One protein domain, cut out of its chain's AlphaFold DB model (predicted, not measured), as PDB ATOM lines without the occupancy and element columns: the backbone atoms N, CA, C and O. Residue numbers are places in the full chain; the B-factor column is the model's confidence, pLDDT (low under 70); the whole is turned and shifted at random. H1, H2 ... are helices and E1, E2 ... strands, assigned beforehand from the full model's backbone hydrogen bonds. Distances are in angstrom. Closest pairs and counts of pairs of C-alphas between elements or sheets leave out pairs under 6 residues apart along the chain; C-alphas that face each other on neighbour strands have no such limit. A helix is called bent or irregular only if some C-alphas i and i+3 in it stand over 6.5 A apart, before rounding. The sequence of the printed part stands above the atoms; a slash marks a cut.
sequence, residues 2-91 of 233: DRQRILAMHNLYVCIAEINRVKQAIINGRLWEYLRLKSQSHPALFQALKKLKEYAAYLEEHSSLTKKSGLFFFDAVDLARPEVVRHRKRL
ATOM      1  N   ASP A   2      54.032  46.344  25.807       81.44
ATOM      2  CA  ASP A   2      52.722  46.886  26.215       81.44
ATOM      3  C   ASP A   2      52.684  47.471  27.631       81.44
ATOM      4  O   ASP A   2      52.119  48.543  27.829       81.44
ATOM      5  N   ARG A   3      53.368  46.861  28.614       92.81
ATOM      6  CA  ARG A   3      53.418  47.392  29.993       92.81
ATOM      7  C   ARG A   3      54.032  48.792  30.065       92.81
ATOM      8  O   ARG A   3      53.494  49.657  30.746       92.81
ATOM      9  N   GLN A   4      55.147  49.021  29.369       94.06
ATOM     10  CA  GLN A   4      55.800  50.335  29.336       94.06
ATOM     11  C   GLN A   4      54.898  51.379  28.673       94.06
ATOM     12  O   GLN A   4      54.743  52.472  29.211       94.06
ATOM     13  N   ARG A   5      54.242  51.026  27.558       95.50
ATOM     14  CA  ARG A   5      53.286  51.906  26.872       95.50
ATOM     15  C   ARG A   5      52.085  52.256  27.758       95.50
ATOM     16  O   ARG A   5      51.708  53.421  27.823       95.50
ATOM     17  N   ILE A   6      51.515  51.276  28.461       96.44
ATOM     18  CA  ILE A   6      50.384  51.482  29.381       96.44
ATOM     19  C   ILE A   6      50.794  52.381  30.555       96.44
ATOM     20  O   ILE A   6      50.075  53.325  30.871       96.44
ATOM     21  N   LEU A   7      51.962  52.142  31.164       96.69
ATOM     22  CA  LEU A   7      52.477  52.984  32.251       96.69
ATOM     23  C   LEU A   7      52.750  54.419  31.787       96.69
ATOM     24  O   LEU A   7      52.369  55.363  32.473       96.69
ATOM     25  N   ALA A   8      53.357  54.597  30.613       97.19
ATOM     26  CA  ALA A   8      53.597  55.922  30.049       97.19
ATOM     27  C   ALA A   8      52.281  56.673  29.787       97.19
ATOM     28  O   ALA A   8      52.156  57.844  30.140       97.19
ATOM     29  N   MET A   9      51.279  55.985  29.231       97.12
ATOM     30  CA  MET A   9      49.958  56.561  28.982       97.12
ATOM     31  C   MET A   9      49.248  56.947  30.287       97.12
ATOM     32  O   MET A   9      48.706  58.044  30.400       97.12
ATOM     33  N   HIS A  10      49.299  56.078  31.301       97.44
ATOM     34  CA  HIS A  10      48.773  56.381  32.630       97.44
ATOM     35  C   HIS A  10      49.441  57.625  33.233       97.44
ATOM     36  O   HIS A  10      48.744  58.546  33.656       97.44
ATOM     37  N   ASN A  11      50.777  57.695  33.211       98.00
ATOM     38  CA  ASN A  11      51.525  58.844  33.726       98.00
ATOM     39  C   ASN A  11      51.143  60.141  32.999       98.00
ATOM     40  O   ASN A  11      50.936  61.165  33.648       98.00
ATOM     41  N   LEU A  12      50.971  60.095  31.672       98.19
ATOM     42  CA  LEU A  12      50.513  61.245  30.892       98.19
ATOM     43  C   LEU A  12      49.123  61.719  31.340       98.19
ATOM     44  O   LEU A  12      48.925  62.914  31.567       98.19
ATOM     45  N   TYR A  13      48.172  60.798  31.519       98.25
ATOM     46  CA  TYR A  13      46.840  61.150  32.016       98.25
ATOM     47  C   TYR A  13      46.882  61.751  33.422       98.25
ATOM     48  O   TYR A  13      46.173  62.723  33.689       98.25
ATOM     49  N   VAL A  14      47.740  61.232  34.304       98.19
ATOM     50  CA  VAL A  14      47.944  61.794  35.646       98.19
ATOM     51  C   VAL A  14      48.479  63.228  35.563       98.19
ATOM     52  O   VAL A  14      47.938  64.108  36.234       98.19
ATOM     53  N   CYS A  15      49.469  63.496  34.705       97.94
ATOM     54  CA  CYS A  15      50.005  64.844  34.492       97.94
ATOM     55  C   CYS A  15      48.941  65.820  33.965       97.94
ATOM     56  O   CYS A  15      48.801  66.925  34.490       97.94
ATOM     57  N   ILE A  16      48.150  65.414  32.966       98.44
ATOM     58  CA  ILE A  16      47.074  66.249  32.407       98.44
ATOM     59  C   ILE A  16      46.007  66.542  33.469       98.44
ATOM     60  O   ILE A  16      45.576  67.688  33.623       98.44
ATOM     61  N   ALA A  17      45.598  65.524  34.232       98.25
ATOM     62  CA  ALA A  17      44.636  65.693  35.313       98.25
ATOM     63  C   ALA A  17      45.149  66.674  36.376       98.25
ATOM     64  O   ALA A  17      44.385  67.502  36.871       98.25
ATOM     65  N   GLU A  18      46.441  66.626  36.700       97.88
ATOM     66  CA  GLU A  18      47.054  67.550  37.649       97.88
ATOM     67  C   GLU A  18      47.059  68.996  37.141       97.88
ATOM     68  O   GLU A  18      46.637  69.897  37.866       97.88
ATOM     69  N   ILE A  19      47.424  69.227  35.876       97.94
ATOM     70  CA  ILE A  19      47.345  70.558  35.252       97.94
ATOM     71  C   ILE A  19      45.912  71.097  35.311       97.94
ATOM     72  O   ILE A  19      45.696  72.267  35.635       97.94
ATOM     73  N   ASN A  20      44.917  70.252  35.036       98.25
ATOM     74  CA  ASN A  20      43.515  70.654  35.104       98.25
ATOM     75  C   ASN A  20      43.095  71.031  36.531       98.25
ATOM     76  O   ASN A  20      42.409  72.037  36.709       98.25
ATOM     77  N   ARG A  21      43.548  70.299  37.556       98.06
ATOM     78  CA  ARG A  21      43.301  70.665  38.963       98.06
ATOM     79  C   ARG A  21      43.944  72.000  39.331       98.06
ATOM     80  O   ARG A  21      43.282  72.814  39.967       98.06
ATOM     81  N   VAL A  22      45.178  72.256  38.889       97.75
ATOM     82  CA  VAL A  22      45.852  73.550  39.096       97.75
ATOM     83  C   VAL A  22      45.046  74.681  38.454       97.75
ATOM     84  O   VAL A  22      44.740  75.666  39.122       97.75
ATOM     85  N   LYS A  23      44.626  74.524  37.192       97.62
ATOM     86  CA  LYS A  23      43.788  75.517  36.499       97.62
ATOM     87  C   LYS A  23      42.485  75.788  37.253       97.62
ATOM     88  O   LYS A  23      42.124  76.944  37.448       97.62
ATOM     89  N   GLN A  24      41.809  74.742  37.729       96.12
ATOM     90  CA  GLN A  24      40.591  74.892  38.530       96.12
ATOM     91  C   GLN A  24      40.855  75.589  39.869       96.12
ATOM     92  O   GLN A  24      40.079  76.451  40.279       96.12
ATOM     93  N   ALA A  25      41.970  75.287  40.538       95.12
ATOM     94  CA  ALA A  25      42.359  75.973  41.764       95.12
ATOM     95  C   ALA A  25      42.614  77.471  41.524       95.12
ATOM     96  O   ALA A  25      42.203  78.289  42.344       95.12
ATOM     97  N   ILE A  26      43.210  77.845  40.387       93.25
ATOM     98  CA  ILE A  26      43.376  79.251  39.982       93.25
ATOM     99  C   ILE A  26      42.014  79.917  39.766       93.25
ATOM    100  O   ILE A  26      41.749  80.953  40.370       93.25
ATOM    101  N   ILE A  27      41.130  79.302  38.972       92.38
ATOM    102  CA  ILE A  27      39.786  79.830  38.669       92.38
ATOM    103  C   ILE A  27      38.976  80.065  39.952       92.38
ATOM    104  O   ILE A  27      38.307  81.089  40.096       92.38
ATOM    105  N   ASN A  28      39.080  79.147  40.913       90.88
ATOM    106  CA  ASN A  28      38.369  79.228  42.188       90.88
ATOM    107  C   ASN A  28      39.054  80.146  43.218       90.88
ATOM    108  O   ASN A  28      38.511  80.356  44.303       90.88
ATOM    109  N   GLY A  29      40.240  80.686  42.913       91.44
ATOM    110  CA  GLY A  29      41.036  81.496  43.841       91.44
ATOM    111  C   GLY A  29      41.667  80.698  44.989       91.44
ATOM    112  O   GLY A  29      42.075  81.289  45.986       91.44
ATOM    113  N   ARG A  30      41.756  79.369  44.853       92.94
ATOM    114  CA  ARG A  30      42.203  78.421  45.887       92.94
ATOM    115  C   ARG A  30      43.553  77.757  45.592       92.94
ATOM    116  O   ARG A  30      43.823  76.638  46.031       92.94
ATOM    117  N   LEU A  31      44.396  78.407  44.786       94.56
ATOM    118  CA  LEU A  31      45.705  77.858  44.413       94.56
ATOM    119  C   LEU A  31      46.605  77.642  45.637       94.56
ATOM    120  O   LEU A  31      47.320  76.646  45.689       94.56
ATOM    121  N   TRP A  32      46.549  78.536  46.627       94.88
ATOM    122  CA  TRP A  32      47.365  78.410  47.834       94.88
ATOM    123  C   TRP A  32      46.960  77.192  48.667       94.88
ATOM    124  O   TRP A  32      47.811  76.402  49.066       94.88
ATOM    125  N   GLU A  33      45.657  76.990  48.870       94.38
ATOM    126  CA  GLU A  33      45.106  75.816  49.548       94.38
ATOM    127  C   GLU A  33      45.515  74.531  48.821       94.38
ATOM    128  O   GLU A  33      45.951  73.566  49.448       94.38
ATOM    129  N   TYR A  34      45.431  74.531  47.487       95.50
ATOM    130  CA  TYR A  34      45.843  73.393  46.671       95.50
ATOM    131  C   TYR A  34      47.342  73.095  46.797       95.50
ATOM    132  O   TYR A  34      47.734  71.943  46.989       95.50
ATOM    133  N   LEU A  35      48.181  74.132  46.751       94.94
ATOM    134  CA  LEU A  35      49.625  74.009  46.930       94.94
ATOM    135  C   LEU A  35      49.957  73.465  48.321       94.94
ATOM    136  O   LEU A  35      50.794  72.571  48.446       94.94
ATOM    137  N   ARG A  36      49.260  73.932  49.360       93.81
ATOM    138  CA  ARG A  36      49.439  73.437  50.725       93.81
ATOM    139  C   ARG A  36      49.070  71.966  50.858       93.81
ATOM    140  O   ARG A  36      49.880  71.201  51.378       93.81
ATOM    141  N   LEU A  37      47.927  71.548  50.312       94.88
ATOM    142  CA  LEU A  37      47.533  70.135  50.265       94.88
ATOM    143  C   LEU A  37      48.609  69.270  49.591       94.88
ATOM    144  O   LEU A  37      48.960  68.209  50.101       94.88
ATOM    145  N   LYS A  38      49.181  69.739  48.478       95.62
ATOM    146  CA  LYS A  38      50.245  69.020  47.761       95.62
ATOM    147  C   LYS A  38      51.561  68.991  48.523       95.62
ATOM    148  O   LYS A  38      52.250  67.971  48.503       95.62
ATOM    149  N   SER A  39      51.895  70.068  49.227       95.62
ATOM    150  CA  SER A  39      53.149  70.178  49.971       95.62
ATOM    151  C   SER A  39      53.285  69.135  51.085       95.62
ATOM    152  O   SER A  39      54.394  68.701  51.375       95.62
ATOM    153  N   GLN A  40      52.163  68.661  51.637       94.38
ATOM    154  CA  GLN A  40      52.137  67.644  52.694       94.38
ATOM    155  C   GLN A  40      52.520  66.236  52.205       94.38
ATOM    156  O   GLN A  40      52.718  65.339  53.016       94.38
ATOM    157  N   SER A  41      52.639  66.021  50.890       96.19
ATOM    158  CA  SER A  41      52.987  64.705  50.336       96.19
ATOM    159  C   SER A  41      54.441  64.289  50.583       96.19
ATOM    160  O   SER A  41      54.739  63.097  50.570       96.19
ATOM    161  N   HIS A  42      55.354  65.243  50.801       97.31
ATOM    162  CA  HIS A  42      56.764  64.953  51.058       97.31
ATOM    163  C   HIS A  42      57.444  66.098  51.833       97.31
ATOM    164  O   HIS A  42      57.237  67.263  51.478       97.31
ATOM    165  N   PRO A  43      58.335  65.820  52.810       97.38
ATOM    166  CA  PRO A  43      59.004  66.859  53.600       97.38
ATOM    167  C   PRO A  43      59.707  67.940  52.769       97.38
ATOM    168  O   PRO A  43      59.615  69.118  53.097       97.38
ATOM    169  N   ALA A  44      60.358  67.569  51.661       97.81
ATOM    170  CA  ALA A  44      61.022  68.532  50.774       97.81
ATOM    171  C   ALA A  44      60.040  69.523  50.112       97.81
ATOM    172  O   ALA A  44      60.373  70.694  49.938       97.81
ATOM    173  N   LEU A  45      58.816  69.086  49.785       96.50
ATOM    174  CA  LEU A  45      57.789  69.967  49.221       96.50
ATOM    175  C   LEU A  45      57.219  70.902  50.288       96.50
ATOM    176  O   LEU A  45      57.027  72.089  50.028       96.50
ATOM    177  N   PHE A  46      57.007  70.404  51.506       96.56
ATOM    178  CA  PHE A  46      56.602  71.249  52.627       96.56
ATOM    179  C   PHE A  46      57.677  72.281  52.992       96.56
ATOM    180  O   PHE A  46      57.368  73.445  53.243       96.56
ATOM    181  N   GLN A  47      58.956  71.896  52.950       96.69
ATOM    182  CA  GLN A  47      60.075  72.831  53.092       96.69
ATOM    183  C   GLN A  47      60.073  73.895  51.988       96.69
ATOM    184  O   GLN A  47      60.273  75.071  52.289       96.69
ATOM    185  N   ALA A  48      59.808  73.515  50.734       95.44
ATOM    186  CA  ALA A  48      59.688  74.468  49.633       95.44
ATOM    187  C   ALA A  48      58.541  75.468  49.865       95.44
ATOM    188  O   ALA A  48      58.746  76.669  49.702       95.44
ATOM    189  N   LEU A  49      57.376  75.004  50.338       95.38
ATOM    190  CA  LEU A  49      56.273  75.887  50.731       95.38
ATOM    191  C   LEU A  49      56.693  76.857  51.845       95.38
ATOM    192  O   LEU A  49      56.445  78.054  51.735       95.38
ATOM    193  N   LYS A  50      57.392  76.385  52.885       94.94
ATOM    194  CA  LYS A  50      57.905  77.267  53.950       94.94
ATOM    195  C   LYS A  50      58.864  78.336  53.426       94.94
ATOM    196  O   LYS A  50      58.838  79.456  53.933       94.94
ATOM    197  N   LYS A  51      59.687  78.016  52.421       95.75
ATOM    198  CA  LYS A  51      60.604  78.976  51.783       95.75
ATOM    199  C   LYS A  51      59.887  80.039  50.951       95.75
ATOM    200  O   LYS A  51      60.436  81.123  50.783       95.75
ATOM    201  N   LEU A  52      58.648  79.810  50.497       93.56
ATOM    202  CA  LEU A  52      57.888  80.829  49.752       93.56
ATOM    203  C   LEU A  52      57.695  82.132  50.536       93.56
ATOM    204  O   LEU A  52      57.532  83.183  49.918       93.56
ATOM    205  N   LYS A  53      57.773  82.101  51.874       93.81
ATOM    206  CA  LYS A  53      57.721  83.310  52.708       93.81
ATOM    207  C   LYS A  53      58.803  84.337  52.363       93.81
ATOM    208  O   LYS A  53      58.568  85.530  52.511       93.81
ATOM    209  N   GLU A  54      59.961  83.892  51.874       96.06
ATOM    210  CA  GLU A  54      61.060  84.770  51.444       96.06
ATOM    211  C   GLU A  54      60.658  85.612  50.220       96.06
ATOM    212  O   GLU A  54      61.147  86.720  50.033       96.06
ATOM    213  N   TYR A  55      59.685  85.127  49.444       96.06
ATOM    214  CA  TYR A  55      59.138  85.775  48.253       96.06
ATOM    215  C   TYR A  55      57.777  86.433  48.513       96.06
ATOM    216  O   TYR A  55      57.091  86.826  47.570       96.06
ATOM    217  N   ALA A  56      57.368  86.578  49.777       95.31
ATOM    218  CA  ALA A  56      56.053  87.092  50.152       95.31
ATOM    219  C   ALA A  56      55.734  88.461  49.524       95.31
ATOM    220  O   ALA A  56      54.607  88.691  49.095       95.31
ATOM    221  N   ALA A  57      56.721  89.358  49.421       93.75
ATOM    222  CA  ALA A  57      56.537  90.664  48.786       93.75
ATOM    223  C   ALA A  57      56.236  90.548  47.283       93.75
ATOM    224  O   ALA A  57      55.295  91.180  46.811       93.75
ATOM    225  N   TYR A  58      56.984  89.702  46.570       96.56
ATOM    226  CA  TYR A  58      56.777  89.441  45.146       96.56
ATOM    227  C   TYR A  58      55.416  88.782  44.889       96.56
ATOM    228  O   TYR A  58      54.671  89.195  44.003       96.56
ATOM    229  N   LEU A  59      55.056  87.780  45.697       96.06
ATOM    230  CA  LEU A  59      53.764  87.102  45.597       96.06
ATOM    231  C   LEU A  59      52.602  88.061  45.869       96.06
ATOM    232  O   LEU A  59      51.572  87.978  45.204       96.06
ATOM    233  N   GLU A  60      52.755  88.971  46.832       96.19
ATOM    234  CA  GLU A  60      51.737  89.965  47.160       96.19
ATOM    235  C   GLU A  60      51.478  90.952  46.022       96.19
ATOM    236  O   GLU A  60      50.317  91.217  45.716       96.19
ATOM    237  N   GLU A  61      52.523  91.426  45.350       95.56
ATOM    238  CA  GLU A  61      52.407  92.344  44.211       95.56
ATOM    239  C   GLU A  61      51.644  91.722  43.028       95.56
ATOM    240  O   GLU A  61      50.820  92.381  42.397       95.56
ATOM    241  N   HIS A  62      51.848  90.426  42.777       94.69
ATOM    242  CA  HIS A  62      51.282  89.715  41.622       94.69
ATOM    243  C   HIS A  62      49.979  88.956  41.929       94.69
ATOM    244  O   HIS A  62      49.461  88.227  41.080       94.69
ATOM    245  N   SER A  63      49.436  89.092  43.140       94.00
ATOM    246  CA  SER A  63      48.202  88.411  43.544       94.00
ATOM    247  C   SER A  63      46.978  89.302  43.392       94.00
ATOM    248  O   SER A  63      47.020  90.489  43.714       94.00
ATOM    249  N   SER A  64      45.841  88.716  43.011       92.19
ATOM    250  CA  SER A  64      44.574  89.449  42.919       92.19
ATOM    251  C   SER A  64      44.206  90.131  44.245       92.19
ATOM    252  O   SER A  64      44.515  89.639  45.335       92.19
ATOM    253  N   LEU A  65      43.556  91.296  44.158       91.81
ATOM    254  CA  LEU A  65      43.134  92.060  45.338       91.81
ATOM    255  C   LEU A  65      41.982  91.388  46.080       91.81
ATOM    256  O   LEU A  65      41.968  91.373  47.308       91.81
ATOM    257  N   THR A  66      41.040  90.832  45.326       92.06
ATOM    258  CA  THR A  66      39.865  90.131  45.838       92.06
ATOM    259  C   THR A  66      39.755  88.754  45.196       92.06
ATOM    260  O   THR A  66      40.337  88.481  44.138       92.06
ATOM    261  N   LYS A  67      39.022  87.859  45.860       90.56
ATOM    262  CA  LYS A  67      38.691  86.522  45.360       90.56
ATOM    263  C   LYS A  67      37.214  86.238  45.609       90.56
ATOM    264  O   LYS A  67      36.601  86.832  46.487       90.56
ATOM    265  N   LYS A  68      36.651  85.304  44.839       87.12
ATOM    266  CA  LYS A  68      35.237  84.903  44.961       87.12
ATOM    267  C   LYS A  68      34.950  84.044  46.197       87.12
ATOM    268  O   LYS A  68      33.806  83.952  46.619       87.12
ATOM    269  N   SER A  69      35.966  83.368  46.732       87.75
ATOM    270  CA  SER A  69      35.858  82.477  47.891       87.75
ATOM    271  C   SER A  69      36.556  83.070  49.108       87.75
ATOM    272  O   SER A  69      37.562  83.769  48.967       87.75
ATOM    273  N   GLY A  70      36.057  82.710  50.293       91.81
ATOM    274  CA  GLY A  70      36.782  82.924  51.540       91.81
ATOM    275  C   GLY A  70      38.077  82.111  51.609       91.81
ATOM    276  O   GLY A  70      38.239  81.109  50.904       91.81
ATOM    277  N   LEU A  71      39.006  82.577  52.440       94.81
ATOM    278  CA  LEU A  71      40.343  82.004  52.606       94.81
ATOM    279  C   LEU A  71      40.384  80.984  53.746       94.81
ATOM    280  O   LEU A  71      39.689  81.148  54.746       94.81
ATOM    281  N   PHE A  72      41.252  79.979  53.635       95.50
ATOM    282  CA  PHE A  72      41.494  79.022  54.717       95.50
ATOM    283  C   PHE A  72      42.917  79.127  55.254       95.50
ATOM    284  O   PHE A  72      43.887  78.951  54.514       95.50
ATOM    285  N   PHE A  73      43.028  79.370  56.555       96.12
ATOM    286  CA  PHE A  73      44.291  79.410  57.283       96.12
ATOM    287  C   PHE A  73      44.338  78.237  58.248       96.12
ATOM    288  O   PHE A  73      43.373  78.001  58.971       96.12
ATOM    289  N   PHE A  74      45.446  77.498  58.282       94.00
ATOM    290  CA  PHE A  74      45.544  76.382  59.221       94.00
ATOM    291  C   PHE A  74      46.778  76.414  60.121       94.00
ATOM    292  O   PHE A  74      46.730  75.798  61.174       94.00
ATOM    293  N   ASP A  75      47.860  77.094  59.740       94.06
ATOM    294  CA  ASP A  75      49.002  77.336  60.632       94.06
ATOM    295  C   ASP A  75      49.810  78.564  60.178       94.06
ATOM    296  O   ASP A  75      49.481  79.224  59.185       94.06
ATOM    297  N   ALA A  76      50.902  78.845  60.888       95.94
ATOM    298  CA  ALA A  76      51.799  79.956  60.612       95.94
ATOM    299  C   ALA A  76      52.421  79.978  59.204       95.94
ATOM    300  O   ALA A  76      52.875  81.033  58.757       95.94
ATOM    301  N   VAL A  77      52.424  78.869  58.454       94.88
ATOM    302  CA  VAL A  77      52.894  78.874  57.057       94.88
ATOM    303  C   VAL A  77      51.998  79.763  56.192       94.88
ATOM    304  O   VAL A  77      52.477  80.413  55.261       94.88
ATOM    305  N   ASP A  78      50.711  79.861  56.530       95.94
ATOM    306  CA  ASP A  78      49.761  80.712  55.818       95.94
ATOM    307  C   ASP A  78      49.937  82.214  56.120       95.94
ATOM    308  O   ASP A  78      49.345  83.038  55.423       95.94
ATOM    309  N   LEU A  79      50.784  82.613  57.080       96.00
ATOM    310  CA  LEU A  79      51.119  84.028  57.317       96.00
ATOM    311  C   LEU A  79      51.867  84.661  56.136       96.00
ATOM    312  O   LEU A  79      51.835  85.877  55.956       96.00
ATOM    313  N   ALA A  80      52.518  83.837  55.311       95.44
ATOM    314  CA  ALA A  80      53.177  84.261  54.081       95.44
ATOM    315  C   ALA A  80      52.198  84.568  52.935       95.44
ATOM    316  O   ALA A  80      52.633  84.999  51.863       95.44
ATOM    317  N   ARG A  81      50.891  84.333  53.126       95.56
ATOM    318  CA  ARG A  81      49.886  84.584  52.095       95.56
ATOM    319  C   ARG A  81      49.874  86.059  51.680       95.56
ATOM    320  O   ARG A  81      49.892  86.937  52.551       95.56
ATOM    321  N   PRO A  82      49.742  86.337  50.371       96.31
ATOM    322  CA  PRO A  82      49.587  87.679  49.823       96.31
ATOM    323  C   PRO A  82      48.620  88.567  50.600       96.31
ATOM    324  O   PRO A  82      48.917  89.725  50.864       96.31
ATOM    325  N   GLU A  83      47.470  88.034  51.006       97.25
ATOM    326  CA  GLU A  83      46.420  88.822  51.635       97.25
ATOM    327  C   GLU A  83      46.786  89.276  53.056       97.25
ATOM    328  O   GLU A  83      46.477  90.406  53.431       97.25
ATOM    329  N   VAL A  84      47.501  88.443  53.821       97.50
ATOM    330  CA  VAL A  84      48.002  88.798  55.163       97.50
ATOM    331  C   VAL A  84      49.098  89.854  55.053       97.50
ATOM    332  O   VAL A  84      49.074  90.866  55.756       97.50
ATOM    333  N   VAL A  85      50.031  89.647  54.122       97.31
ATOM    334  CA  VAL A  85      51.136  90.575  53.848       97.31
ATOM    335  C   VAL A  85      50.594  91.931  53.400       97.31
ATOM    336  O   VAL A  85      51.032  92.969  53.898       97.31
ATOM    337  N   ARG A  86      49.608  91.925  52.500       97.25
ATOM    338  CA  ARG A  86      48.952  93.122  51.976       97.25
ATOM    339  C   ARG A  86      48.218  93.892  53.054       97.25
ATOM    340  O   ARG A  86      48.362  95.109  53.104       97.25
ATOM    341  N   HIS A  87      47.442  93.204  53.894       97.44
ATOM    342  CA  HIS A  87      46.748  93.839  55.014       97.44
ATOM    343  C   HIS A  87      47.744  94.564  55.915       97.44
ATOM    344  O   HIS A  87      47.596  95.758  56.146       97.44
ATOM    345  N   ARG A  88      48.821  93.878  56.319       96.62
ATOM    346  CA  ARG A  88      49.878  94.473  57.143       96.62
ATOM    347  C   ARG A  88      50.492  95.717  56.492       96.62
ATOM    348  O   ARG A  88      50.565  96.754  57.143       96.62
ATOM    349  N   LYS A  89      50.911  95.630  55.222       95.75
ATOM    350  CA  LYS A  89      51.496  96.771  54.490       95.75
ATOM    351  C   LYS A  89      50.518  97.941  54.394       95.75
ATOM    352  O   LYS A  89      50.873  99.069  54.702       95.75
ATOM    353  N   ARG A  90      49.264  97.688  54.005       95.94
ATOM    354  CA  ARG A  90      48.259  98.748  53.825       95.94
ATOM    355  C   ARG A  90      47.845  99.396  55.139       95.94
ATOM    356  O   ARG A  90      47.659 100.608  55.161       95.94
ATOM    357  N   LEU A  91      47.724  98.613  56.209       95.81
ATOM    358  CA  LEU A  91      47.454  99.140  57.543       95.81
ATOM    359  C   LEU A  91      48.589 100.058  58.019       95.81
ATOM    360  O   LEU A  91      48.345 101.028  58.721       95.81
TER     361      LEU A  91
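What this domain is: This is residues 2 to 91 of the 233 residues of the protein "DUF5591 domain-containing protein" of Candidatus Bathyarchaeota archaeon (UniProt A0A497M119). One long helix, H1, juts out as an arm from a small body that holds H2, H3, E1, H4 and H5, and its residues 2 to 20 stick out free and make much of the length of the printed part. At the body's end of H1 the chain folds back into H2 and again into H3, a kinked helix; it then loops across to the short strand E1 and returns through the small helix H4 to the side of H3, and the printed part ends in H5, which runs out at the end of the body away from the arm. The printed part has 90 residues with five named helices and one named strand, in the order H1, H2, H3, E1, H4, H5, and its class is mostly helix; E1 pairs with no named strand. The whole is loose, with a radius of gyration of the C-alphas of 16.2 A, and the C-alphas span 61 by 29 by 22 A along their three main axes.

Where its parts are: H1, the longest helix, holds residues 2 to 27 and measures 37.5 A from first to last C-alpha, from C-alpha 2 at (52.722, 46.886, 26.215) to C-alpha 27 at (39.786, 79.830, 38.669). H2 follows at residues 31 to 39, 12.1 A long. H3 holds residues 43 to 61 and measures 27.9 A. H3 is irregular: C-alphas 54 and 57 are 7.9 A apart, and the helix has a kink of 72 degrees near residue 55. E1 is residues 71 to 73, 6.6 A long. H4 is residues 76 to 80, 7.9 A long; it is neither bent nor irregular, but only just, with C-alphas 77 and 80 at 6.2 A. H5 holds residues 82 to 91, 14.0 A long, and ends with C-alpha 91 at (47.454, 99.140, 57.543).

How they stand to each other: H1 touches H2 with its residues 22 to 25 alone, and the closest C-alphas are those of Ala 25 and Leu 31, 4.7 A apart. The two form a helical hairpin, at a steep tilt of 40 degrees, opposite ways. H1 is apart from H3, E1, H4 and H5. H2 and H3 form a second helical hairpin, at a shallow tilt of 21 degrees, opposite ways. Residues 45 to 49 of H3 touch H2, and the closest C-alphas are those of Ser 39 and Phe 46, at 4.5 A. H3 is the hub, touching H2, H4 and H5. Its residues 49 to 56 touch H4, where the C-alphas of Lys 53 and Ala 80 are closest at 4.8 A. Its residues 56 to 61 touch H5, where the C-alphas of Glu 60 and Pro 82 are closest at 4.1 A; H3 and H5 run the same way at a steep tilt of 40 degrees. H4 and H5 are close but not clearly touching, with the C-alphas of Leu 79 and Val 85 at 7.4 A. E1 is apart from H3 and H5, and it meets H4 only through their link. Every O i to N i+4 pair is within hydrogen-bond range in H1, H2 and H5; in H3 it is 10 of 15, and in H4 0 of 1, where 2 of 2 O i to N i+3 pairs are within range.

The domain as a whole: The C-alphas of Asp 2 and Leu 91 are the two farthest apart, at 61.2 A. Without residues 2 to 20, which stand free, the body of 71 residues spans 36 by 26 by 20 A. The printed part has no cut and no long link; the link from H3 to E1, of 9 residues, is short, and the others are tight. The mean pLDDT of the printed part is 95.3, and no printed residue is under 70.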